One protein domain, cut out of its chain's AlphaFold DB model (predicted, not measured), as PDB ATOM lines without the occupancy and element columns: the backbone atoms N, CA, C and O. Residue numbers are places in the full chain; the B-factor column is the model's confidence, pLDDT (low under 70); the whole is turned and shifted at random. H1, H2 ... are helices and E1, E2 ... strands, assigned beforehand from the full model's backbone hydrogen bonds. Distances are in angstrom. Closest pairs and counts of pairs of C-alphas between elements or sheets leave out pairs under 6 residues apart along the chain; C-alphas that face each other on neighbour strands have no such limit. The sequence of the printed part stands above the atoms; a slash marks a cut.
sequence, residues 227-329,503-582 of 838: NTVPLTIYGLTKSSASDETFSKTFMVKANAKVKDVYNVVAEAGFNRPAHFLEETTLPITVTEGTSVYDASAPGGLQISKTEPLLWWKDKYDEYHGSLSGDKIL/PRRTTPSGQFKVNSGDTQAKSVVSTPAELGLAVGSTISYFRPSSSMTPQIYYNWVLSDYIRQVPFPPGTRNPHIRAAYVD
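AT A GLANCE: This is residues 227 to 329 and 503 to 582 of the 838 residues of an uncharacterized protein of Coprinopsis marcescibilis (UniProt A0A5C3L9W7). Little regular structure, in two lobes end to end: twisted sheet E2 E1 E8 E3 with H1 and H3 over one face, and curled sheet E5 E4 E7 E6 with H2 beside its strands. Of 183 printed residues, 71 are in named elements, in order E1 E2 H1 E3 E4 E5 H2 E6 E7 H3 E8; class and both sheets are mixed. It is compact, radius of gyration of the C-alphas 17.8 A, spans 54 by 39 by 35 A.

IN THESE COORDINATES: E1, residues 228 to 236, 21.0 A, begins at C-alpha (-63.315, -22.074, 18.041). E2 is 246 to 253, 21.6 A; H1 258 to 267; E3 275 to 277; E4 281 to 287, 19.1 A; E5 302 to 304; H2 309 to 319, 15.3 A; E6 511 to 513; E7 538 to 542; H3 558 to 564. E8, 575 to 579, ends at C-alpha (-49.021, -5.135, 27.765).

HOW THE PARTS SIT: Hairpin E1 and E2 is antiparallel, N 231 and O 250 2.8 A apart. H1 and H3, on the same face, make two layers with this sheet, heights 6.6 A and 9.6 A. E2, H1, E3 form a split strand-helix-strand unit, same-way strands not neighbours, its crossover right-handed. E4 and E7 are antiparallel, N 284 and O 539 2.8 A apart. H2's closest C-alphas to E5 are Trp 312 and Ile 303, 6.7 A. Every O i to N i+4 pair is within hydrogen-bond range in H1 and H2, 2 of 3 in H3.

THE WHOLE: Residues 330 to 502 are cut out, C-alphas 329 and 503 lying 14.1 A apart. Links E4 to E5, E6 to E7 and E7 to H3 are long. Mean pLDDT of the printed part is 72.4; 66 residues are under 70, among them 543 to 556.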
ATOM      1  N   ASN A 227     -64.629 -24.989  15.201       65.19
ATOM      2  CA  ASN A 227     -63.176 -24.797  15.281       65.19
ATOM      3  C   ASN A 227     -62.772 -23.558  16.110       65.19
ATOM      4  O   ASN A 227     -61.791 -22.881  15.789       65.19
ATOM      5  N   THR A 228     -63.557 -23.214  17.140       69.06
ATOM      6  CA  THR A 228     -63.315 -22.074  18.041       69.06
ATOM      7  C   THR A 228     -63.158 -22.504  19.501       69.06
ATOM      8  O   THR A 228     -63.840 -23.398  19.992       69.06
ATOM      9  N   VAL A 229     -62.242 -21.839  20.204       75.94
ATOM     10  CA  VAL A 229     -61.829 -22.094  21.587       75.94
ATOM     11  C   VAL A 229     -62.092 -20.834  22.428       75.94
ATOM     12  O   VAL A 229     -61.830 -19.727  21.946       75.94
ATOM     13  N   PRO A 230     -62.597 -20.952  23.671       78.19
ATOM     14  CA  PRO A 230     -62.755 -19.814  24.573       78.19
ATOM     15  C   PRO A 230     -61.397 -19.340  25.125       78.19
ATOM     16  O   PRO A 230     -60.812 -20.001  25.975       78.19
ATOM     17  N   LEU A 231     -60.907 -18.181  24.684       79.56
ATOM     18  CA  LEU A 231     -59.665 -17.545  25.145       79.56
ATOM     19  C   LEU A 231     -59.968 -16.374  26.092       79.56
ATOM     20  O   LEU A 231     -60.722 -15.474  25.733       79.56
ATOM     21  N   THR A 232     -59.362 -16.356  27.279       81.75
ATOM     22  CA  THR A 232     -59.597 -15.346  28.326       81.75
ATOM     23  C   THR A 232     -58.437 -14.356  28.408       81.75
ATOM     24  O   THR A 232     -57.310 -14.732  28.713       81.75
ATOM     25  N   ILE A 233     -58.689 -13.079  28.132       79.00
ATOM     26  CA  ILE A 233     -57.646 -12.051  28.034       79.00
ATOM     27  C   ILE A 233     -57.759 -11.101  29.223       79.00
ATOM     28  O   ILE A 233     -58.795 -10.462  29.400       79.00
ATOM     29  N   TYR A 234     -56.689 -11.010  30.013       79.00
ATOM     30  CA  TYR A 234     -56.572 -10.177  31.213       79.00
ATOM     31  C   TYR A 234     -55.729  -8.919  30.940       79.00
ATOM     32  O   TYR A 234     -54.832  -8.931  30.097       79.00
ATOM     33  N   GLY A 235     -55.963  -7.836  31.686       69.88
ATOM     34  CA  GLY A 235     -55.188  -6.593  31.550       69.88
ATOM     35  C   GLY A 235     -55.653  -5.676  30.412       69.88
ATOM     36  O   GLY A 235     -54.925  -4.763  30.027       69.88
ATOM     37  N   LEU A 236     -56.841  -5.915  29.848       80.12
ATOM     38  CA  LEU A 236     -57.407  -5.067  28.796       80.12
ATOM     39  C   LEU A 236     -57.835  -3.709  29.366       80.12
ATOM     40  O   LEU A 236     -58.419  -3.663  30.443       80.12
ATOM     41  N   THR A 237     -57.620  -2.621  28.629       78.25
ATOM     42  CA  THR A 237     -58.063  -1.264  29.006       78.25
ATOM     43  C   THR A 237     -59.022  -0.700  27.955       78.25
ATOM     44  O   THR A 237     -59.146  -1.246  26.856       78.25
ATOM     45  N   LYS A 238     -59.737   0.381  28.283       80.06
ATOM     46  CA  LYS A 238     -60.653   1.084  27.368       80.06
ATOM     47  C   LYS A 238     -60.264   2.553  27.233       80.06
ATOM     48  O   LYS A 238     -59.569   3.093  28.084       80.06
ATOM     49  N   SER A 239     -60.736   3.214  26.181       62.81
ATOM     50  CA  SER A 239     -60.400   4.609  25.862       62.81
ATOM     51  C   SER A 239     -61.023   5.665  26.791       62.81
ATOM     52  O   SER A 239     -60.768   6.852  26.608       62.81
ATOM     53  N   SER A 240     -61.841   5.263  27.773       56.91
ATOM     54  CA  SER A 240     -62.641   6.166  28.617       56.91
ATOM     55  C   SER A 240     -62.499   5.934  30.130       56.91
ATOM     56  O   SER A 240     -63.365   6.372  30.885       56.91
ATOM     57  N   ALA A 241     -61.463   5.221  30.582       46.84
ATOM     58  CA  ALA A 241     -61.167   5.017  32.003       46.84
ATOM     59  C   ALA A 241     -59.651   4.911  32.228       46.84
ATOM     60  O   ALA A 241     -58.965   4.193  31.503       46.84
ATOM     61  N   SER A 242     -59.132   5.626  33.229       52.59
ATOM     62  CA  SER A 242     -57.735   5.540  33.666       52.59
ATOM     63  C   SER A 242     -57.514   4.305  34.543       52.59
ATOM     64  O   SER A 242     -58.268   4.094  35.491       52.59
ATOM     65  N   ASP A 243     -56.474   3.530  34.235       53.38
ATOM     66  CA  ASP A 243     -55.914   2.389  34.985       53.38
ATOM     67  C   ASP A 243     -56.837   1.203  35.349       53.38
ATOM     68  O   ASP A 243     -56.344   0.167  35.803       53.38
ATOM     69  N   GLU A 244     -58.145   1.263  35.083       64.62
ATOM     70  CA  GLU A 244     -59.024   0.099  35.244       64.62
ATOM     71  C   GLU A 244     -58.715  -0.977  34.186       64.62
ATOM     72  O   GLU A 244     -58.785  -0.743  32.973       64.62
ATOM     73  N   THR A 245     -58.368  -2.181  34.656       71.12
ATOM     74  CA  THR A 245     -58.028  -3.328  33.807       71.12
ATOM     75  C   THR A 245     -59.086  -4.421  33.886       71.12
ATOM     76  O   THR A 245     -59.503  -4.856  34.956       71.12
ATOM     77  N   PHE A 246     -59.500  -4.901  32.718       78.88
ATOM     78  CA  PHE A 246     -60.578  -5.866  32.554       78.88
ATOM     79  C   PHE A 246     -60.047  -7.259  32.194       78.88
ATOM     80  O   PHE A 246     -58.960  -7.413  31.624       78.88
ATOM     81  N   SER A 247     -60.866  -8.274  32.478       78.94
ATOM     82  CA  SER A 247     -60.724  -9.624  31.932       78.94
ATOM     83  C   SER A 247     -61.971 -10.001  31.134       78.94
ATOM     84  O   SER A 247     -63.088  -9.671  31.542       78.94
ATOM     85  N   LYS A 248     -61.800 -10.660  29.984       80.94
ATOM     86  CA  LYS A 248     -62.914 -11.110  29.134       80.94
ATOM     87  C   LYS A 248     -62.563 -12.385  28.368       80.94
ATOM     88  O   LYS A 248     -61.467 -12.501  27.829       80.94
ATOM     89  N   THR A 249     -63.524 -13.302  28.269       83.38
ATOM     90  CA  THR A 249     -63.448 -14.493  27.407       83.38
ATOM     91  C   THR A 249     -63.995 -14.200  26.010       83.38
ATOM     92  O   THR A 249     -65.035 -13.556  25.862       83.38
ATOM     93  N   PHE A 250     -63.316 -14.712  24.988       82.88
ATOM     94  CA  PHE A 250     -63.624 -14.549  23.571       82.88
ATOM     95  C   PHE A 250     -63.628 -15.913  22.872       82.88
ATOM     96  O   PHE A 250     -62.775 -16.744  23.165       82.88
ATOM     97  N   MET A 251     -64.530 -16.147  21.917       80.69
ATOM     98  CA  MET A 251     -64.476 -17.350  21.074       80.69
ATOM     99  C   MET A 251     -63.547 -17.094  19.885       80.69
ATOM    100  O   MET A 251     -63.897 -16.351  18.970       80.69
ATOM    101  N   VAL A 252     -62.360 -17.697  19.904       82.44
ATOM    102  CA  VAL A 252     -61.275 -17.454  18.939       82.44
ATOM    103  C   VAL A 252     -60.978 -18.742  18.169       82.44
ATOM    104  O   VAL A 252     -61.060 -19.826  18.734       82.44
ATOM    105  N   LYS A 253     -60.661 -18.672  16.870       80.56
ATOM    106  CA  LYS A 253     -60.360 -19.878  16.069       80.56
ATOM    107  C   LYS A 253     -59.135 -20.615  16.619       80.56
ATOM    108  O   LYS A 253     -58.158 -19.968  16.978       80.56
ATOM    109  N   ALA A 254     -59.142 -21.947  16.628       73.69
ATOM    110  CA  ALA A 254     -58.017 -22.736  17.149       73.69
ATOM    111  C   ALA A 254     -56.690 -22.454  16.410       73.69
ATOM    112  O   ALA A 254     -55.626 -22.466  17.017       73.69
ATOM    113  N   ASN A 255     -56.762 -22.128  15.114       75.44
ATOM    114  CA  ASN A 255     -55.619 -21.740  14.284       75.44
ATOM    115  C   ASN A 255     -55.370 -20.215  14.215       75.44
ATOM    116  O   ASN A 255     -54.670 -19.752  13.312       75.44
ATOM    117  N   ALA A 256     -55.968 -19.427  15.113       78.38
ATOM    118  CA  ALA A 256     -55.788 -17.979  15.157       78.38
ATOM    119  C   ALA A 256     -54.338 -17.599  15.476       78.38
ATOM    120  O   ALA A 256     -53.717 -18.168  16.375       78.38
ATOM    121  N   LYS A 257     -53.835 -16.582  14.775       80.69
ATOM    122  CA  LYS A 257     -52.556 -15.929  15.066       80.69
ATOM    123  C   LYS A 257     -52.783 -14.700  15.947       80.69
ATOM    124  O   LYS A 257     -53.910 -14.223  16.087       80.69
ATOM    125  N   VAL A 258     -51.709 -14.117  16.484       73.81
ATOM    126  CA  VAL A 258     -51.776 -12.928  17.366       73.81
ATOM    127  C   VAL A 258     -52.584 -11.777  16.740       73.81
ATOM    128  O   VAL A 258     -53.329 -11.082  17.427       73.81
ATOM    129  N   LYS A 259     -52.499 -11.609  15.411       76.75
ATOM    130  CA  LYS A 259     -53.281 -10.623  14.647       76.75
ATOM    131  C   LYS A 259     -54.794 -10.828  14.776       76.75
ATOM    132  O   LYS A 259     -55.517  -9.852  14.930       76.75
ATOM    133  N   ASP A 260     -55.266 -12.069  14.739       80.88
ATOM    134  CA  ASP A 260     -56.693 -12.377  14.837       80.88
ATOM    135  C   ASP A 260     -57.212 -12.103  16.257       80.88
ATOM    136  O   ASP A 260     -58.311 -11.581  16.427       80.88
ATOM    137  N   VAL A 261     -56.379 -12.354  17.276       79.88
ATOM    138  CA  VAL A 261     -56.661 -11.981  18.671       79.88
ATOM    139  C   VAL A 261     -56.721 -10.457  18.835       79.88
ATOM    140  O   VAL A 261     -57.648  -9.954  19.466       79.88
ATOM    141  N   TYR A 262     -55.798  -9.699  18.224       80.00
ATOM    142  CA  TYR A 262     -55.862  -8.230  18.223       80.00
ATOM    143  C   TYR A 262     -57.151  -7.690  17.593       80.00
ATOM    144  O   TYR A 262     -57.729  -6.751  18.139       80.00
ATOM    145  N   ASN A 263     -57.610  -8.281  16.485       80.19
ATOM    146  CA  ASN A 263     -58.870  -7.890  15.847       80.19
ATOM    147  C   ASN A 263     -60.051  -8.115  16.806       80.19
ATOM    148  O   ASN A 263     -60.792  -7.183  17.095       80.19
ATOM    149  N   VAL A 264     -60.153  -9.312  17.393       83.50
ATOM    150  CA  VAL A 264     -61.227  -9.695  18.329       83.50
ATOM    151  C   VAL A 264     -61.242  -8.840  19.611       83.50
ATOM    152  O   VAL A 264     -62.310  -8.547  20.154       83.50
ATOM    153  N   VAL A 265     -60.076  -8.385  20.088       83.06
ATOM    154  CA  VAL A 265     -59.965  -7.422  21.202       83.06
ATOM    155  C   VAL A 265     -60.470  -6.031  20.797       83.06
ATOM    156  O   VAL A 265     -61.235  -5.419  21.548       83.06
ATOM    157  N   ALA A 266     -60.089  -5.543  19.613       79.88
ATOM    158  CA  ALA A 266     -60.490  -4.227  19.110       79.88
ATOM    159  C   ALA A 266     -61.990  -4.159  18.758       79.88
ATOM    160  O   ALA A 266     -62.672  -3.213  19.152       79.88
ATOM    161  N   GLU A 267     -62.530  -5.191  18.102       81.94
ATOM    162  CA  GLU A 267     -63.962  -5.350  17.787       81.94
ATOM    163  C   GLU A 267     -64.843  -5.340  19.049       81.94
ATOM    164  O   GLU A 267     -65.994  -4.907  19.016       81.94
ATOM    165  N   ALA A 268     -64.295  -5.763  20.192       81.75
ATOM    166  CA  ALA A 268     -64.964  -5.724  21.487       81.75
ATOM    167  C   ALA A 268     -64.835  -4.386  22.246       81.75
ATOM    168  O   ALA A 268     -65.287  -4.308  23.394       81.75
ATOM    169  N   GLY A 269     -64.239  -3.355  21.639       79.25
ATOM    170  CA  GLY A 269     -64.141  -2.008  22.207       79.25
ATOM    171  C   GLY A 269     -63.082  -1.849  23.301       79.25
ATOM    172  O   GLY A 269     -63.297  -1.086  24.244       79.25
ATOM    173  N   PHE A 270     -61.965  -2.574  23.203       84.31
ATOM    174  CA  PHE A 270     -60.791  -2.398  24.065       84.31
ATOM    175  C   PHE A 270     -59.618  -1.782  23.294       84.31
ATOM    176  O   PHE A 270     -59.502  -1.931  22.077       84.31
ATOM    177  N   ASN A 271     -58.725  -1.116  24.023       78.94
ATOM    178  CA  ASN A 271     -57.462  -0.621  23.486       78.94
ATOM    179  C   ASN A 271     -56.606  -1.804  23.004       78.94
ATOM    180  O   ASN A 271     -56.562  -2.854  23.651       78.94
ATOM    181  N   ARG A 272     -55.910  -1.636  21.875       74.50
ATOM    182  CA  ARG A 272     -55.030  -2.672  21.321       74.50
ATOM    183  C   ARG A 272     -53.712  -2.730  22.117       74.50
ATOM    184  O   ARG A 272     -52.997  -1.729  22.110       74.50
ATOM    185  N   PRO A 273     -53.345  -3.874  22.728       71.38
ATOM    186  CA  PRO A 273     -52.030  -4.057  23.348       71.38
ATOM    187  C   PRO A 273     -50.906  -3.977  22.306       71.38
ATOM    188  O   PRO A 273     -51.123  -4.328  21.145       71.38
ATOM    189  N   ALA A 274     -49.701  -3.564  22.709       63.78
ATOM    190  CA  ALA A 274     -48.528  -3.691  21.834       63.78
ATOM    191  C   ALA A 274     -48.068  -5.156  21.747       63.78
ATOM    192  O   ALA A 274     -47.682  -5.625  20.678       63.78
ATOM    193  N   HIS A 275     -48.180  -5.882  22.863       64.12
ATOM    194  CA  HIS A 275     -47.913  -7.310  22.964       64.12
ATOM    195  C   HIS A 275     -48.869  -8.000  23.945       64.12
ATOM    196  O   HIS A 275     -49.511  -7.372  24.793       64.12
ATOM    197  N   PHE A 276     -48.918  -9.325  23.859       69.75
ATOM    198  CA  PHE A 276     -49.427 -10.171  24.931       69.75
ATOM    199  C   PHE A 276     -48.257 -10.816  25.686       69.75
ATOM    200  O   PHE A 276     -47.157 -10.930  25.144       69.75
ATOM    201  N   LEU A 277     -48.514 -11.214  26.929       59.91
ATOM    202  CA  LEU A 277     -47.588 -11.880  27.839       59.91
ATOM    203  C   LEU A 277     -48.090 -13.288  28.158       59.91
ATOM    204  O   LEU A 277     -49.286 -13.488  28.406       59.91
ATOM    205  N   GLU A 278     -47.152 -14.230  28.188       60.81
ATOM    206  CA  GLU A 278     -47.384 -15.618  28.586       60.81
ATOM    207  C   GLU A 278     -47.398 -15.793  30.112       60.81
ATOM    208  O   GLU A 278     -46.812 -15.001  30.857       60.81
ATOM    209  N   GLU A 279     -48.029 -16.870  30.580       61.97
ATOM    210  CA  GLU A 279     -47.888 -17.338  31.962       61.97
ATOM    211  C   GLU A 279     -46.445 -17.809  32.216       61.97
ATOM    212  O   GLU A 279     -45.884 -18.594  31.449       61.97
ATOM    213  N   THR A 280     -45.819 -17.351  33.302       63.12
ATOM    214  CA  THR A 280     -44.406 -17.675  33.593       63.12
ATOM    215  C   THR A 280     -44.230 -18.955  34.410       63.12
ATOM    216  O   THR A 280     -43.099 -19.402  34.613       63.12
ATOM    217  N   THR A 281     -45.333 -19.558  34.867       70.38
ATOM    218  CA  THR A 281     -45.350 -20.726  35.755       70.38
ATOM    219  C   THR A 281     -46.026 -21.915  35.077       70.38
ATOM    220  O   THR A 281     -47.204 -21.845  34.740       70.38
ATOM    221  N   LEU A 282     -45.306 -23.027  34.934       79.75
ATOM    222  CA  LEU A 282     -45.835 -24.297  34.433       79.75
ATOM    223  C   LEU A 282     -46.045 -25.266  35.613       79.75
ATOM    224  O   LEU A 282     -45.052 -25.820  36.092       79.75
ATOM    225  N   PRO A 283     -47.275 -25.472  36.121       82.31
ATOM    226  CA  PRO A 283     -47.568 -26.556  37.061       82.31
ATOM    227  C   PRO A 283     -47.512 -27.928  36.369       82.31
ATOM    228  O   PRO A 283     -48.066 -28.111  35.287       82.31
ATOM    229  N   ILE A 284     -46.844 -28.893  37.005       88.50
ATOM    230  CA  ILE A 284     -46.566 -30.239  36.486       88.50
ATOM    231  C   ILE A 284     -46.933 -31.265  37.567       88.50
ATOM    232  O   ILE A 284     -46.488 -31.153  38.710       88.50
ATOM    233  N   THR A 285     -47.728 -32.282  37.229       90.75
ATOM    234  CA  THR A 285     -48.198 -33.294  38.195       90.75
ATOM    235  C   THR A 285     -47.301 -34.536  38.200       90.75
ATOM    236  O   THR A 285     -46.966 -35.078  37.149       90.75
ATOM    237  N   VAL A 286     -46.920 -35.029  39.380       91.44
ATOM    238  CA  VAL A 286     -46.112 -36.251  39.531       91.44
ATOM    239  C   VAL A 286     -46.965 -37.493  39.255       91.44
ATOM    240  O   VAL A 286     -48.001 -37.686  39.893       91.44
ATOM    241  N   THR A 287     -46.521 -38.359  38.342       92.38
ATOM    242  CA  THR A 287     -47.233 -39.576  37.912       92.38
ATOM    243  C   THR A 287     -46.388 -40.848  38.081       92.38
ATOM    244  O   THR A 287     -45.160 -40.797  38.142       92.38
ATOM    245  N   GLU A 288     -47.048 -42.007  38.154       87.12
ATOM    246  CA  GLU A 288     -46.412 -43.331  38.000       87.12
ATOM    247  C   GLU A 288     -46.100 -43.659  36.530       87.12
ATOM    248  O   GLU A 288     -45.248 -44.496  36.245       87.12
ATOM    249  N   GLY A 289     -46.821 -43.033  35.593       82.62
ATOM    250  CA  GLY A 289     -46.718 -43.323  34.167       82.62
ATOM    251  C   GLY A 289     -45.530 -42.654  33.472       82.62
ATOM    252  O   GLY A 289     -44.621 -42.102  34.095       82.62
ATOM    253  N   THR A 290     -45.573 -42.675  32.142       88.25
ATOM    254  CA  THR A 290     -44.734 -41.828  31.288       88.25
ATOM    255  C   THR A 290     -45.089 -40.354  31.475       88.25
ATOM    256  O   THR A 290     -46.265 -40.011  31.591       88.25
ATOM    257  N   SER A 291     -44.081 -39.483  31.447       91.94
ATOM    258  CA  SER A 291     -44.257 -38.029  31.444       91.94
ATOM    259  C   SER A 291     -45.095 -37.542  30.252       91.94
ATOM    260  O   SER A 291     -45.098 -38.159  29.185       91.94
ATOM    261  N   VAL A 292     -45.790 -36.418  30.435       87.81
ATOM    262  CA  VAL A 292     -46.669 -35.790  29.439       87.81
ATOM    263  C   VAL A 292     -46.259 -34.330  29.271       87.81
ATOM    264  O   VAL A 292     -46.288 -33.560  30.232       87.81
ATOM    265  N   TYR A 293     -45.881 -33.964  28.045       87.12
ATOM    266  CA  TYR A 293     -45.356 -32.636  27.691       87.12
ATOM    267  C   TYR A 293     -46.396 -31.721  27.025       87.12
ATOM    268  O   TYR A 293     -46.129 -30.538  26.827       87.12
ATOM    269  N   ASP A 294     -47.582 -32.248  26.706       83.00
ATOM    270  CA  ASP A 294     -48.710 -31.494  26.156       83.00
ATOM    271  C   ASP A 294     -49.680 -31.088  27.282       83.00
ATOM    272  O   ASP A 294     -50.299 -31.930  27.935       83.00
ATOM    273  N   ALA A 295     -49.817 -29.784  27.509       82.25
ATOM    274  CA  ALA A 295     -50.678 -29.203  28.535       82.25
ATOM    275  C   ALA A 295     -52.186 -29.392  28.276       82.25
ATOM    276  O   ALA A 295     -52.980 -29.266  29.210       82.25
ATOM    277  N   SER A 296     -52.583 -29.714  27.041       74.06
ATOM    278  CA  SER A 296     -53.973 -29.986  26.651       74.06
ATOM    279  C   SER A 296     -54.404 -31.440  26.879       74.06
ATOM    280  O   SER A 296     -55.593 -31.758  26.791       74.06
ATOM    281  N   ALA A 297     -53.458 -32.329  27.199       79.50
ATOM    282  CA  ALA A 297     -53.728 -33.733  27.476       79.50
ATOM    283  C   ALA A 297     -54.555 -33.937  28.768       79.50
ATOM    284  O   ALA A 297     -54.514 -33.105  29.680       79.50
ATOM    285  N   PRO A 298     -55.280 -35.065  28.918       76.75
ATOM    286  CA  PRO A 298     -55.974 -35.396  30.162       76.75
ATOM    287  C   PRO A 298     -55.010 -35.453  31.362       76.75
ATOM    288  O   PRO A 298     -54.101 -36.280  31.403       76.75
ATOM    289  N   GLY A 299     -55.222 -34.570  32.341       74.56
ATOM    290  CA  GLY A 299     -54.334 -34.392  33.501       74.56
ATOM    291  C   GLY A 299     -53.246 -33.322  33.330       74.56
ATOM    292  O   GLY A 299     -52.527 -33.049  34.287       74.56
ATOM    293  N   GLY A 300     -53.149 -32.688  32.157       85.06
ATOM    294  CA  GLY A 300     -52.161 -31.653  31.850       85.06
ATOM    295  C   GLY A 300     -50.721 -32.172  31.840       85.06
ATOM    296  O   GLY A 300     -50.476 -33.374  31.685       85.06
ATOM    297  N   LEU A 301     -49.769 -31.252  32.033       88.25
ATOM    298  CA  LEU A 301     -48.345 -31.575  32.123       88.25
ATOM    299  C   LEU A 301     -48.071 -32.523  33.295       88.25
ATOM    300  O   LEU A 301     -48.466 -32.262  34.435       88.25
ATOM    301  N   GLN A 302     -47.352 -33.608  33.016       91.88
ATOM    302  CA  GLN A 302     -47.023 -34.639  33.999       91.88
ATOM    303  C   GLN A 302     -45.553 -35.038  33.914       91.88
ATOM    304  O   GLN A 302     -44.978 -35.086  32.826       91.88
ATOM    305  N   ILE A 303     -44.968 -35.378  35.060       93.00
ATOM    306  CA  ILE A 303     -43.601 -35.890  35.184       93.00
ATOM    307  C   ILE A 303     -43.613 -37.244  35.889       93.00
ATOM    308  O   ILE A 303     -44.199 -37.396  36.963       93.00
ATOM    309  N   SER A 304     -42.963 -38.240  35.293       93.31
ATOM    310  CA  SER A 304     -42.779 -39.544  35.924       93.31
ATOM    311  C   SER A 304     -41.964 -39.402  37.210       93.31
ATOM    312  O   SER A 304     -40.937 -38.721  37.224       93.31
ATOM    313  N   LYS A 305     -42.367 -40.071  38.297       92.12
ATOM    314  CA  LYS A 305     -41.702 -39.947  39.611       92.12
ATOM    315  C   LYS A 305     -40.201 -40.282  39.591       92.12
ATOM    316  O   LYS A 305     -39.477 -39.882  40.502       92.12
ATOM    317  N   THR A 306     -39.747 -41.025  38.579       90.69
ATOM    318  CA  THR A 306     -38.359 -41.460  38.370       90.69
ATOM    319  C   THR A 306     -37.586 -40.638  37.333       90.69
ATOM    320  O   THR A 306     -36.401 -40.898  37.141       90.69
ATOM    321  N   GLU A 307     -38.206 -39.673  36.646       90.38
ATOM    322  CA  GLU A 307     -37.509 -38.824  35.670       90.38
ATOM    323  C   GLU A 307     -36.870 -37.602  36.364       90.38
ATOM    324  O   GLU A 307     -37.537 -36.940  37.161       90.38
ATOM    325  N   PRO A 308     -35.587 -37.278  36.111       92.69
ATOM    326  CA  PRO A 308     -34.975 -36.049  36.612       92.69
ATOM    327  C   PRO A 308     -35.653 -34.799  36.041       92.69
ATOM    328  O   PRO A 308     -35.957 -34.753  34.848       92.69
ATOM    329  N   LEU A 309     -35.819 -33.752  36.858       90.94
ATOM    330  CA  LEU A 309     -36.486 -32.504  36.441       90.94
ATOM    331  C   LEU A 309     -35.843 -31.869  35.190       90.94
ATOM    332  O   LEU A 309     -36.539 -31.328  34.333       90.94
ATOM    333  N   LEU A 310     -34.515 -31.977  35.072       89.31
ATOM    334  CA  LEU A 310     -33.723 -31.580  33.907       89.31
ATOM    335  C   LEU A 310     -34.163 -32.316  32.632       89.31
ATOM    336  O   LEU A 310     -34.451 -31.683  31.626       89.31
ATOM    337  N   TRP A 311     -34.269 -33.646  32.681       88.88
ATOM    338  CA  TRP A 311     -34.604 -34.463  31.508       88.88
ATOM    339  C   TRP A 311     -36.039 -34.222  31.041       88.88
ATOM    340  O   TRP A 311     -36.294 -34.174  29.840       88.88
ATOM    341  N   TRP A 312     -36.962 -34.020  31.988       90.94
ATOM    342  CA  TRP A 312     -38.328 -33.610  31.675       90.94
ATOM    343  C   TRP A 312     -38.358 -32.253  30.957       90.94
ATOM    344  O   TRP A 312     -39.107 -32.083  29.996       90.94
ATOM    345  N   LYS A 313     -37.526 -31.291  31.390       87.25
ATOM    346  CA  LYS A 313     -37.465 -29.955  30.783       87.25
ATOM    347  C   LYS A 313     -36.903 -29.987  29.366       87.25
ATOM    348  O   LYS A 313     -37.512 -29.392  28.484       87.25
ATOM    349  N   ASP A 314     -35.807 -30.711  29.147       81.38
ATOM    350  CA  ASP A 314     -35.206 -30.864  27.819       81.38
ATOM    351  C   ASP A 314     -36.218 -31.447  26.820       81.38
ATOM    352  O   ASP A 314     -36.392 -30.916  25.727       81.38
ATOM    353  N   LYS A 315     -36.942 -32.503  27.220       84.75
ATOM    354  CA  LYS A 315     -37.961 -33.162  26.384       84.75
ATOM    355  C   LYS A 315     -39.202 -32.300  26.165       84.75
ATOM    356  O   LYS A 315     -39.804 -32.365  25.098       84.75
ATOM    357  N   TYR A 316     -39.579 -31.475  27.144       83.44
ATOM    358  CA  TYR A 316     -40.605 -30.445  26.964       83.44
ATOM    359  C   TYR A 316     -40.162 -29.410  25.913       83.44
ATOM    360  O   TYR A 316     -40.947 -29.076  25.029       83.44
ATOM    361  N   ASP A 317     -38.911 -28.938  25.956       76.12
ATOM    362  CA  ASP A 317     -38.398 -27.963  24.982       76.12
ATOM    363  C   ASP A 317     -38.227 -28.564  23.581       76.12
ATOM    364  O   ASP A 317     -38.504 -27.885  22.592       76.12
ATOM    365  N   GLU A 318     -37.825 -29.834  23.483       73.31
ATOM    366  CA  GLU A 318     -37.775 -30.600  22.232       73.31
ATOM    367  C   GLU A 318     -39.181 -30.765  21.629       73.31
ATOM    368  O   GLU A 318     -39.406 -30.404  20.473       73.31
ATOM    369  N   TYR A 319     -40.153 -31.226  22.426       77.12
ATOM    370  CA  TYR A 319     -41.548 -31.409  22.007       77.12
ATOM    371  C   TYR A 319     -42.199 -30.100  21.522       77.12
ATOM    372  O   TYR A 319     -42.998 -30.112  20.583       77.12
ATOM    373  N   HIS A 320     -41.832 -28.966  22.130       70.75
ATOM    374  CA  HIS A 320     -42.340 -27.634  21.783       70.75
ATOM    375  C   HIS A 320     -41.436 -26.834  20.833       70.75
ATOM    376  O   HIS A 320     -41.672 -25.638  20.651       70.75
ATOM    377  N   GLY A 321     -40.403 -27.448  20.239       62.38
ATOM    378  CA  GLY A 321     -39.497 -26.787  19.286       62.38
ATOM    379  C   GLY A 321     -38.808 -25.530  19.837       62.38
ATOM    380  O   GLY A 321     -38.502 -24.611  19.081       62.38
ATOM    381  N   SER A 322     -38.631 -25.461  21.158       55.72
ATOM    382  CA  SER A 322     -38.115 -24.297  21.892       55.72
ATOM    383  C   SER A 322     -36.603 -24.360  22.140       55.72
ATOM    384  O   SER A 322     -36.011 -23.375  22.580       55.72
ATOM    385  N   LEU A 323     -35.964 -25.490  21.821       49.56
ATOM    386  CA  LEU A 323     -34.520 -25.547  21.601       49.56
ATOM    387  C   LEU A 323     -34.182 -24.762  20.323       49.56
ATOM    388  O   LEU A 323     -34.793 -24.973  19.276       49.56
ATOM    389  N   SER A 324     -33.220 -23.840  20.414       38.00
ATOM    390  CA  SER A 324     -32.779 -22.997  19.294       38.00
ATOM    391  C   SER A 324     -32.376 -23.842  18.084       38.00
ATOM    392  O   SER A 324     -31.572 -24.762  18.227       38.00
ATOM    393  N   GLY A 325     -32.928 -23.515  16.912       37.06
ATOM    394  CA  GLY A 325     -32.979 -24.397  15.746       37.06
ATOM    395  C   GLY A 325     -31.637 -24.839  15.161       37.06
ATOM    396  O   GLY A 325     -31.147 -24.224  14.224       37.06
ATOM    397  N   ASP A 326     -31.135 -25.961  15.670       35.69
ATOM    398  CA  ASP A 326     -30.372 -26.998  14.969       35.69
ATOM    399  C   ASP A 326     -30.421 -28.290  15.824       35.69
ATOM    400  O   ASP A 326     -30.953 -28.296  16.935       35.69
ATOM    401  N   LYS A 327     -29.853 -29.403  15.337       38.78
ATOM    402  CA  LYS A 327     -29.617 -30.653  16.106       38.78
ATOM    403  C   LYS A 327     -30.822 -31.569  16.462       38.78
ATOM    404  O   LYS A 327     -30.650 -32.421  17.332       38.78
ATOM    405  N   ILE A 328     -31.936 -31.593  15.712       33.03
ATOM    406  CA  ILE A 328     -32.677 -32.876  15.521       33.03
ATOM    407  C   ILE A 328     -32.149 -33.556  14.252       33.03
ATOM    408  O   ILE A 328     -32.752 -33.515  13.182       33.03
ATOM    409  N   LEU A 329     -30.971 -34.175  14.380       31.55
ATOM    410  CA  LEU A 329     -30.328 -34.962  13.325       31.55
ATOM    411  C   LEU A 329     -30.161 -36.420  13.787       31.55
ATOM    412  O   LEU A 329     -29.373 -36.679  14.703       31.55
ATOM    413  N   PRO A 503     -22.768 -34.643  25.086       87.19
ATOM    414  CA  PRO A 503     -23.009 -33.211  25.255       87.19
ATOM    415  C   PRO A 503     -23.659 -32.918  26.609       87.19
ATOM    416  O   PRO A 503     -24.441 -33.729  27.116       87.19
ATOM    417  N   ARG A 504     -23.350 -31.768  27.215       85.19
ATOM    418  CA  ARG A 504     -24.066 -31.331  28.419       85.19
ATOM    419  C   ARG A 504     -25.500 -30.948  28.035       85.19
ATOM    420  O   ARG A 504     -25.741 -30.378  26.977       85.19
ATOM    421  N   ARG A 505     -26.463 -31.287  28.889       83.00
ATOM    422  CA  ARG A 505     -27.847 -30.810  28.799       83.00
ATOM    423  C   ARG A 505     -27.866 -29.329  29.166       83.00
ATOM    424  O   ARG A 505     -27.284 -28.944  30.186       83.00
ATOM    425  N   THR A 506     -28.515 -28.511  28.341       75.12
ATOM    426  CA  THR A 506     -28.654 -27.069  28.571       75.12
ATOM    427  C   THR A 506     -29.253 -26.836  29.955       75.12
ATOM    428  O   THR A 506     -30.254 -27.444  30.325       75.12
ATOM    429  N   THR A 507     -28.634 -25.976  30.767       71.50
ATOM    430  CA  THR A 507     -29.166 -25.713  32.111       71.50
ATOM    431  C   THR A 507     -30.477 -24.924  31.982       71.50
ATOM    432  O   THR A 507     -30.458 -23.859  31.362       71.50
ATOM    433  N   PRO A 508     -31.608 -25.390  32.555       73.75
ATOM    434  CA  PRO A 508     -32.872 -24.674  32.476       73.75
ATOM    435  C   PRO A 508     -32.715 -23.249  32.996       73.75
ATOM    436  O   PRO A 508     -32.243 -23.039  34.112       73.75
ATOM    437  N   SER A 509     -33.127 -22.269  32.192       69.25
ATOM    438  CA  SER A 509     -33.045 -20.854  32.569       69.25
ATOM    439  C   SER A 509     -33.848 -20.552  33.839       69.25
ATOM    440  O   SER A 509     -33.461 -19.703  34.638       69.25
ATOM    441  N   GLY A 510     -34.964 -21.260  34.025       73.81
ATOM    442  CA  GLY A 510     -35.891 -21.148  35.143       73.81
ATOM    443  C   GLY A 510     -35.692 -22.186  36.245       73.81
ATOM    444  O   GLY A 510     -34.863 -23.089  36.166       73.81
ATOM    445  N   GLN A 511     -36.495 -22.059  37.299       83.44
ATOM    446  CA  GLN A 511     -36.348 -22.825  38.537       83.44
ATOM    447  C   GLN A 511     -37.552 -23.729  38.795       83.44
ATOM    448  O   GLN A 511     -38.694 -23.290  38.693       83.44
ATOM    449  N   PHE A 512     -37.305 -24.963  39.228       85.50
ATOM    450  CA  PHE A 512     -38.349 -25.840  39.763       85.50
ATOM    451  C   PHE A 512     -38.568 -25.584  41.258       85.50
ATOM    452  O   PHE A 512     -37.603 -25.516  42.026       85.50
ATOM    453  N   LYS A 513     -39.827 -25.488  41.688       85.38
ATOM    454  CA  LYS A 513     -40.231 -25.314  43.093       85.38
ATOM    455  C   LYS A 513     -41.504 -26.109  43.380       85.38
ATOM    456  O   LYS A 513     -42.335 -26.264  42.493       85.38
ATOM    457  N   VAL A 514     -41.684 -26.595  44.608       78.19
ATOM    458  CA  VAL A 514     -42.839 -27.458  44.942       78.19
ATOM    459  C   VAL A 514     -44.119 -26.638  45.131       78.19
ATOM    460  O   VAL A 514     -45.179 -27.038  44.672       78.19
ATOM    461  N   ASN A 515     -44.017 -25.458  45.748       67.38
ATOM    462  CA  ASN A 515     -45.145 -24.550  45.969       67.38
ATOM    463  C   ASN A 515     -44.837 -23.155  45.413       67.38
ATOM    464  O   ASN A 515     -43.688 -22.718  45.437       67.38
ATOM    465  N   SER A 516     -45.860 -22.399  45.007       53.44
ATOM    466  CA  SER A 516     -45.688 -21.027  44.491       53.44
ATOM    467  C   SER A 516     -45.150 -20.019  45.520       53.44
ATOM    468  O   SER A 516     -44.669 -18.959  45.136       53.44
ATOM    469  N   GLY A 517     -45.202 -20.351  46.817       51.53
ATOM    470  CA  GLY A 517     -44.575 -19.588  47.906       51.53
ATOM    471  C   GLY A 517     -43.206 -20.117  48.363       51.53
ATOM    472  O   GLY A 517     -42.644 -19.590  49.316       51.53
ATOM    473  N   ASP A 518     -42.670 -21.166  47.731       62.06
ATOM    474  CA  ASP A 518     -41.376 -21.756  48.090       62.06
ATOM    475  C   ASP A 518     -40.224 -20.858  47.602       62.06
ATOM    476  O   ASP A 518     -40.145 -20.473  46.429       62.06
ATOM    477  N   THR A 519     -39.312 -20.492  48.499       58.19
ATOM    478  CA  THR A 519     -38.150 -19.656  48.167       58.19
ATOM    479  C   THR A 519     -36.983 -20.467  47.608       58.19
ATOM    480  O   THR A 519     -36.165 -19.905  46.882       58.19
ATOM    481  N   GLN A 520     -36.913 -21.776  47.872       70.06
ATOM    482  CA  GLN A 520     -35.761 -22.607  47.532       70.06
ATOM    483  C   GLN A 520     -36.014 -23.432  46.264       70.06
ATOM    484  O   GLN A 520     -36.775 -24.403  46.274       70.06
ATOM    485  N   ALA A 521     -35.316 -23.091  45.178       79.12
ATOM    486  CA  ALA A 521     -35.274 -23.908  43.965       79.12
ATOM    487  C   ALA A 521     -34.785 -25.340  44.265       79.12
ATOM    488  O   ALA A 521     -33.894 -25.541  45.093       79.12
ATOM    489  N   LYS A 522     -35.369 -26.339  43.597       85.00
ATOM    490  CA  LYS A 522     -34.992 -27.751  43.753       85.00
ATOM    491  C   LYS A 522     -33.904 -28.151  42.754       85.00
ATOM    492  O   LYS A 522     -33.793 -27.588  41.669       85.00
ATOM    493  N   SER A 523     -33.101 -29.140  43.143       85.81
ATOM    494  CA  SER A 523     -32.027 -29.714  42.326       85.81
ATOM    495  C   SER A 523     -32.580 -30.287  41.018       85.81
ATOM    496  O   SER A 523     -33.353 -31.244  41.042       85.81
ATOM    497  N   VAL A 524     -32.161 -29.739  39.871       85.94
ATOM    498  CA  VAL A 524     -32.668 -30.173  38.555       85.94
ATOM    499  C   VAL A 524     -32.243 -31.599  38.182       85.94
ATOM    500  O   VAL A 524     -32.927 -32.268  37.415       85.94
ATOM    501  N   VAL A 525     -31.145 -32.102  38.755       87.62
ATOM    502  CA  VAL A 525     -30.667 -33.481  38.530       87.62
ATOM    503  C   VAL A 525     -31.375 -34.523  39.401       87.62
ATOM    504  O   VAL A 525     -31.104 -35.716  39.251       87.62
ATOM    505  N   SER A 526     -32.253 -34.100  40.312       89.88
ATOM    506  CA  SER A 526     -33.028 -34.989  41.181       89.88
ATOM    507  C   SER A 526     -34.354 -35.394  40.532       89.88
ATOM    508  O   SER A 526     -34.914 -34.649  39.730       89.88
ATOM    509  N   THR A 527     -34.863 -36.574  40.881       91.69
ATOM    510  CA  THR A 527     -36.207 -37.039  40.485       91.69
ATOM    511  C   THR A 527     -37.271 -36.577  41.495       91.69
ATOM    512  O   THR A 527     -36.927 -36.302  42.650       91.69
ATOM    513  N   PRO A 528     -38.570 -36.522  41.140       91.31
ATOM    514  CA  PRO A 528     -39.633 -36.261  42.112       91.31
ATOM    515  C   PRO A 528     -39.602 -37.209  43.320       91.31
ATOM    516  O   PRO A 528     -39.779 -36.754  44.448       91.31
ATOM    517  N   ALA A 529     -39.299 -38.498  43.115       89.94
ATOM    518  CA  ALA A 529     -39.169 -39.471  44.201       89.94
ATOM    519  C   ALA A 529     -37.975 -39.177  45.132       89.94
ATOM    520  O   ALA A 529     -38.107 -39.287  46.348       89.94
ATOM    521  N   GLU A 530     -36.829 -38.749  44.593       89.81
ATOM    522  CA  GLU A 530     -35.665 -38.311  45.387       89.81
ATOM    523  C   GLU A 530     -35.925 -37.003  46.150       89.81
ATOM    524  O   GLU A 530     -35.319 -36.762  47.191       89.81
ATOM    525  N   LEU A 531     -36.847 -36.173  45.655       88.19
ATOM    526  CA  LEU A 531     -37.351 -34.973  46.332       88.19
ATOM    527  C   LEU A 531     -38.495 -35.275  47.323       88.19
ATOM    528  O   LEU A 531     -39.045 -34.347  47.913       88.19
ATOM    529  N   GLY A 532     -38.858 -36.549  47.516       87.56
ATOM    530  CA  GLY A 532     -39.911 -36.985  48.441       87.56
ATOM    531  C   GLY A 532     -41.345 -36.708  47.970       87.56
ATOM    532  O   GLY A 532     -42.270 -36.771  48.779       87.56
ATOM    533  N   LEU A 533     -41.553 -36.391  46.689       87.75
ATOM    534  CA  LEU A 533     -42.868 -36.067  46.138       87.75
ATOM    535  C   LEU A 533     -43.663 -37.339  45.817       87.75
ATOM    536  O   LEU A 533     -43.252 -38.166  45.002       87.75
ATOM    537  N   ALA A 534     -44.836 -37.468  46.436       88.12
ATOM    538  CA  ALA A 534     -45.786 -38.534  46.145       88.12
ATOM    539  C   ALA A 534     -46.493 -38.316  44.793       88.12
ATOM    540  O   ALA A 534     -46.592 -37.193  44.293       88.12
ATOM    541  N   VAL A 535     -47.048 -39.386  44.229       88.00
ATOM    542  CA  VAL A 535     -47.912 -39.338  43.039       88.00
ATOM    543  C   VAL A 535     -49.114 -38.425  43.303       88.00
ATOM    544  O   VAL A 535     -49.696 -38.460  44.385       88.00
ATOM    545  N   GLY A 536     -49.469 -37.582  42.331       83.88
ATOM    546  CA  GLY A 536     -50.485 -36.537  42.478       83.88
ATOM    547  C   GLY A 536     -49.981 -35.233  43.114       83.88
ATOM    548  O   GLY A 536     -50.701 -34.238  43.074       83.88
ATOM    549  N   SER A 537     -48.749 -35.181  43.644       87.44
ATOM    550  CA  SER A 537     -48.119 -33.901  44.013       87.44
ATOM    551  C   SER A 537     -47.916 -33.034  42.772       87.44
ATOM    552  O   SER A 537     -47.644 -33.548  41.688       87.44
ATOM    553  N   THR A 538     -47.973 -31.714  42.929       85.44
ATOM    554  CA  THR A 538     -47.577 -30.761  41.882       85.44
ATOM    555  C   THR A 538     -46.166 -30.237  42.153       85.44
ATOM    556  O   THR A 538     -45.794 -30.007  43.302       85.44
ATOM    557  N   ILE A 539     -45.385 -30.031  41.095       87.56
ATOM    558  CA  ILE A 539     -44.170 -29.215  41.090       87.56
ATOM    559  C   ILE A 539     -44.316 -28.168  39.984       87.56
ATOM    560  O   ILE A 539     -44.827 -28.470  38.911       87.56
ATOM    561  N   SER A 540     -43.891 -26.934  40.232       85.25
ATOM    562  CA  SER A 540     -44.029 -25.832  39.278       85.25
ATOM    563  C   SER A 540     -42.666 -25.388  38.753       85.25
ATOM    564  O   SER A 540     -41.736 -25.160  39.533       85.25
ATOM    565  N   TYR A 541     -42.549 -25.240  37.434       83.50
ATOM    566  CA  TYR A 541     -41.390 -24.633  36.779       83.50
ATOM    567  C   TYR A 541     -41.644 -23.145  36.520       83.50
ATOM    568  O   TYR A 541     -42.607 -22.778  35.848       83.50
ATOM    569  N   PHE A 542     -40.763 -22.292  37.038       78.31
ATOM    570  CA  PHE A 542     -40.843 -20.837  36.947       78.31
ATOM    571  C   PHE A 542     -39.812 -20.336  35.939       78.31
ATOM    572  O   PHE A 542     -38.612 -20.340  36.224       78.31
ATOM    573  N   ARG A 543     -40.273 -19.888  34.767       68.62
ATOM    574  CA  ARG A 543     -39.441 -19.173  33.787       68.62
ATOM    575  C   ARG A 543     -38.947 -17.859  34.424       68.62
ATOM    576  O   ARG A 543     -39.736 -17.212  35.119       68.62
ATOM    577  N   PRO A 544     -37.691 -17.421  34.215       55.84
ATOM    578  CA  PRO A 544     -37.240 -16.142  34.746       55.84
ATOM    579  C   PRO A 544     -38.025 -15.010  34.095       55.84
ATOM    580  O   PRO A 544     -38.155 -14.973  32.873       55.84
ATOM    581  N   SER A 545     -38.473 -14.041  34.892       46.38
ATOM    582  CA  SER A 545     -38.716 -12.721  34.321       46.38
ATOM    583  C   SER A 545     -37.358 -12.076  34.085       46.38
ATOM    584  O   SER A 545     -36.732 -11.570  35.016       46.38
ATOM    585  N   SER A 546     -36.919 -12.058  32.831       42.25
ATOM    586  CA  SER A 546     -36.052 -10.986  32.350       42.25
ATOM    587  C   SER A 546     -36.697  -9.621  32.647       42.25
ATOM    588  O   SER A 546     -37.906  -9.520  32.890       42.25
ATOM    589  N   SER A 547     -35.901  -8.551  32.637       41.31
ATOM    590  CA  SER A 547     -36.373  -7.176  32.873       41.31
ATOM    591  C   SER A 547     -37.366  -6.670  31.814       41.31
ATOM    592  O   SER A 547     -38.058  -5.683  32.047       41.31
ATOM    593  N   MET A 548     -37.496  -7.385  30.694       40.16
ATOM    594  CA  MET A 548     -38.696  -7.400  29.857       40.16
ATOM    595  C   MET A 548     -39.350  -8.780  29.965       40.16
ATOM    596  O   MET A 548     -38.678  -9.805  29.837       40.16
ATOM    597  N   THR A 549     -40.658  -8.810  30.205       40.94
ATOM    598  CA  THR A 549     -41.468 -10.034  30.211       40.94
ATOM    599  C   THR A 549     -41.576 -10.614  28.792       40.94
ATOM    600  O   THR A 549     -41.573  -9.845  27.827       40.94
ATOM    601  N   PRO A 550     -41.639 -11.952  28.627       43.28
ATOM    602  CA  PRO A 550     -41.637 -12.579  27.309       43.28
ATOM    603  C   PRO A 550     -42.876 -12.174  26.504       43.28
ATOM    604  O   PRO A 550     -44.013 -12.367  26.942       43.28
ATOM    605  N   GLN A 551     -42.628 -11.601  25.327       51.25
ATOM    606  CA  GLN A 551     -43.650 -11.132  24.397       51.25
ATOM    607  C   GLN A 551     -43.890 -12.177  23.311       51.25
ATOM    608  O   GLN A 551     -42.966 -12.877  22.895       51.25
ATOM    609  N   ILE A 552     -45.122 -12.248  22.807       54.09
ATOM    610  CA  ILE A 552     -45.504 -13.209  21.764       54.09
ATOM    611  C   ILE A 552     -44.977 -12.759  20.381       54.09
ATOM    612  O   ILE A 552     -45.708 -12.212  19.549       54.09
ATOM    613  N   TYR A 553     -43.682 -12.986  20.139       46.94
ATOM    614  CA  TYR A 553     -42.948 -12.556  18.943       46.94
ATOM    615  C   TYR A 553     -43.111 -13.490  17.734       46.94
ATOM    616  O   TYR A 553     -42.178 -14.160  17.303       46.94
ATOM    617  N   TYR A 554     -44.293 -13.416  17.115       44.62
ATOM    618  CA  TYR A 554     -44.613 -13.997  15.802       44.62
ATOM    619  C   TYR A 554     -44.519 -15.536  15.714       44.62
ATOM    620  O   TYR A 554     -44.136 -16.225  16.648       44.62
ATOM    621  N   ASN A 555     -45.058 -16.101  14.627       47.88
ATOM    622  CA  ASN A 555     -45.365 -17.533  14.443       47.88
ATOM    623  C   ASN A 555     -46.296 -18.212  15.477       47.88
ATOM    624  O   ASN A 555     -46.756 -19.315  15.203       47.88
ATOM    625  N   TRP A 556     -46.687 -17.544  16.566       64.12
ATOM    626  CA  TRP A 556     -47.707 -18.023  17.510       64.12
ATOM    627  C   TRP A 556     -49.037 -18.382  16.834       64.12
ATOM    628  O   TRP A 556     -49.609 -17.588  16.071       64.12
ATOM    629  N   VAL A 557     -49.546 -19.558  17.197       71.75
ATOM    630  CA  VAL A 557     -50.881 -20.069  16.880       71.75
ATOM    631  C   VAL A 557     -51.536 -20.502  18.192       71.75
ATOM    632  O   VAL A 557     -50.891 -21.133  19.030       71.75
ATOM    633  N   LEU A 558     -52.820 -20.183  18.381       70.38
ATOM    634  CA  LEU A 558     -53.538 -20.470  19.630       70.38
ATOM    635  C   LEU A 558     -53.489 -21.965  20.028       70.38
ATOM    636  O   LEU A 558     -53.333 -22.274  21.208       70.38
ATOM    637  N   SER A 559     -53.549 -22.886  19.060       69.62
ATOM    638  CA  SER A 559     -53.399 -24.337  19.267       69.62
ATOM    639  C   SER A 559     -52.066 -24.766  19.876       69.62
ATOM    640  O   SER A 559     -51.990 -25.832  20.478       69.62
ATOM    641  N   ASP A 560     -51.010 -23.982  19.699       67.75
ATOM    642  CA  ASP A 560     -49.649 -24.385  20.057       67.75
ATOM    643  C   ASP A 560     -49.329 -23.872  21.463       67.75
ATOM    644  O   ASP A 560     -48.875 -24.624  22.321       67.75
ATOM    645  N   TYR A 561     -49.759 -22.643  21.755       71.00
ATOM    646  CA  TYR A 561     -49.778 -22.068  23.100       71.00
ATOM    647  C   TYR A 561     -50.592 -22.903  24.106       71.00
ATOM    648  O   TYR A 561     -50.138 -23.156  25.222       71.00
ATOM    649  N   ILE A 562     -51.768 -23.403  23.701       70.19
ATOM    650  CA  ILE A 562     -52.615 -24.272  24.544       70.19
ATOM    651  C   ILE A 562     -51.922 -25.601  24.894       70.19
ATOM    652  O   ILE A 562     -52.193 -26.167  25.951       70.19
ATOM    653  N   ARG A 563     -51.009 -26.091  24.045       68.75
ATOM    654  CA  ARG A 563     -50.220 -27.304  24.315       68.75
ATOM    655  C   ARG A 563     -49.004 -27.035  25.203       68.75
ATOM    656  O   ARG A 563     -48.484 -27.967  25.808       68.75
ATOM    657  N   GLN A 564     -48.566 -25.783  25.327       68.06
ATOM    658  CA  GLN A 564     -47.403 -25.396  26.132       68.06
ATOM    659  C   GLN A 564     -47.737 -25.092  27.599       68.06
ATOM    660  O   GLN A 564     -46.924 -25.403  28.474       68.06
ATOM    661  N   VAL A 565     -48.892 -24.478  27.881       65.38
ATOM    662  CA  VAL A 565     -49.176 -23.831  29.177       65.38
ATOM    663  C   VAL A 565     -50.430 -24.410  29.857       65.38
ATOM    664  O   VAL A 565     -51.538 -24.147  29.393       65.38
ATOM    665  N   PRO A 566     -50.300 -25.164  30.971       59.38
ATOM    666  CA  PRO A 566     -51.437 -25.654  31.751       59.38
ATOM    667  C   PRO A 566     -51.936 -24.604  32.756       59.38
ATOM    668  O   PRO A 566     -51.185 -23.749  33.227       59.38
ATOM    669  N   PHE A 567     -53.223 -24.673  33.103       59.50
ATOM    670  CA  PHE A 567     -53.935 -23.571  33.763       59.50
ATOM    671  C   PHE A 567     -54.006 -23.692  35.301       59.50
ATOM    672  O   PHE A 567     -53.967 -24.804  35.837       59.50
ATOM    673  N   PRO A 568     -54.176 -22.574  36.038       47.56
ATOM    674  CA  PRO A 568     -54.377 -22.592  37.487       47.56
ATOM    675  C   PRO A 568     -55.612 -23.410  37.921       47.56
ATOM    676  O   PRO A 568     -56.666 -23.307  37.275       47.56
ATOM    677  N   PRO A 569     -55.539 -24.157  39.044       40.84
ATOM    678  CA  PRO A 569     -56.661 -24.942  39.558       40.84
ATOM    679  C   PRO A 569     -57.948 -24.119  39.713       40.84
ATOM    680  O   PRO A 569     -57.975 -23.103  40.403       40.84
ATOM    681  N   GLY A 570     -59.029 -24.575  39.072       47.41
ATOM    682  CA  GLY A 570     -60.349 -23.930  39.100       47.41
ATOM    683  C   GLY A 570     -60.713 -23.119  37.848       47.41
ATOM    684  O   GLY A 570     -61.886 -22.789  37.669       47.41
ATOM    685  N   THR A 571     -59.763 -22.848  36.948       48.75
ATOM    686  CA  THR A 571     -60.056 -22.252  35.629       48.75
ATOM    687  C   THR A 571     -60.502 -23.318  34.611       48.75
ATOM    688  O   THR A 571     -60.212 -24.503  34.772       48.75
ATOM    689  N   ARG A 572     -61.275 -22.923  33.583       51.66
ATOM    690  CA  ARG A 572     -61.836 -23.840  32.557       51.66
ATOM    691  C   ARG A 572     -61.476 -23.496  31.106       51.66
ATOM    692  O   ARG A 572     -61.806 -24.268  30.213       51.66
ATOM    693  N   ASN A 573     -60.837 -22.351  30.876       55.09
ATOM    694  CA  ASN A 573     -60.569 -21.774  29.558       55.09
ATOM    695  C   ASN A 573     -59.113 -21.265  29.521       55.09
ATOM    696  O   ASN A 573     -58.702 -20.675  30.523       55.09
ATOM    697  N   PRO A 574     -58.365 -21.405  28.409       59.66
ATOM    698  CA  PRO A 574     -57.021 -20.836  28.273       59.66
ATOM    699  C   PRO A 574     -56.987 -19.311  28.428       59.66
ATOM    700  O   PRO A 574     -57.977 -18.627  28.148       59.66
ATOM    701  N   HIS A 575     -55.833 -18.765  28.832       66.94
ATOM    702  CA  HIS A 575     -55.669 -17.335  29.114       66.94
ATOM    703  C   HIS A 575     -54.338 -16.712  28.664       66.94
ATOM    704  O   HIS A 575     -53.327 -17.396  28.528       66.94
ATOM    705  N   ILE A 576     -54.359 -15.389  28.452       68.44
ATOM    706  CA  ILE A 576     -53.202 -14.519  28.146       68.44
ATOM    707  C   ILE A 576     -53.364 -13.141  28.821       68.44
ATOM    708  O   ILE A 576     -54.480 -12.742  29.169       68.44
ATOM    709  N   ARG A 577     -52.271 -12.382  28.973       73.50
ATOM    710  CA  ARG A 577     -52.267 -11.017  29.545       73.50
ATOM    711  C   ARG A 577     -51.841  -9.963  28.513       73.50
ATOM    712  O   ARG A 577     -50.996 -10.246  27.679       73.50
ATOM    713  N   ALA A 578     -52.387  -8.749  28.570       69.88
ATOM    714  CA  ALA A 578     -52.013  -7.617  27.707       69.88
ATOM    715  C   ALA A 578     -50.894  -6.722  28.296       69.88
ATOM    716  O   ALA A 578     -50.867  -6.499  29.509       69.88
ATOM    717  N   ALA A 579     -50.014  -6.175  27.439       58.16
ATOM    718  CA  ALA A 579     -49.021  -5.135  27.765       58.16
ATOM    719  C   ALA A 579     -48.535  -4.341  26.506       58.16
ATOM    720  O   ALA A 579     -49.074  -4.520  25.412       58.16
ATOM    721  N   TYR A 580     -47.629  -3.354  26.661       64.56
ATOM    722  CA  TYR A 580     -47.611  -2.143  25.799       64.56
ATOM    723  C   TYR A 580     -46.226  -1.570  25.326       64.56
ATOM    724  O   TYR A 580     -46.152  -0.375  25.059       64.56
ATOM    725  N   VAL A 581     -45.133  -2.349  25.173       37.78
ATOM    726  CA  VAL A 581     -43.811  -1.857  24.639       37.78
ATOM    727  C   VAL A 581     -42.957  -2.961  23.963       37.78
ATOM    728  O   VAL A 581     -43.040  -4.093  24.404       37.78
ATOM    729  N   ASP A 582     -42.127  -2.687  22.941       29.30
ATOM    730  CA  ASP A 582     -41.640  -3.682  21.933       29.30
ATOM    731  C   ASP A 582     -40.135  -3.533  21.534       29.30
ATOM    732  O   ASP A 582     -39.660  -2.401  21.539       29.30
TER     733      ASP A 582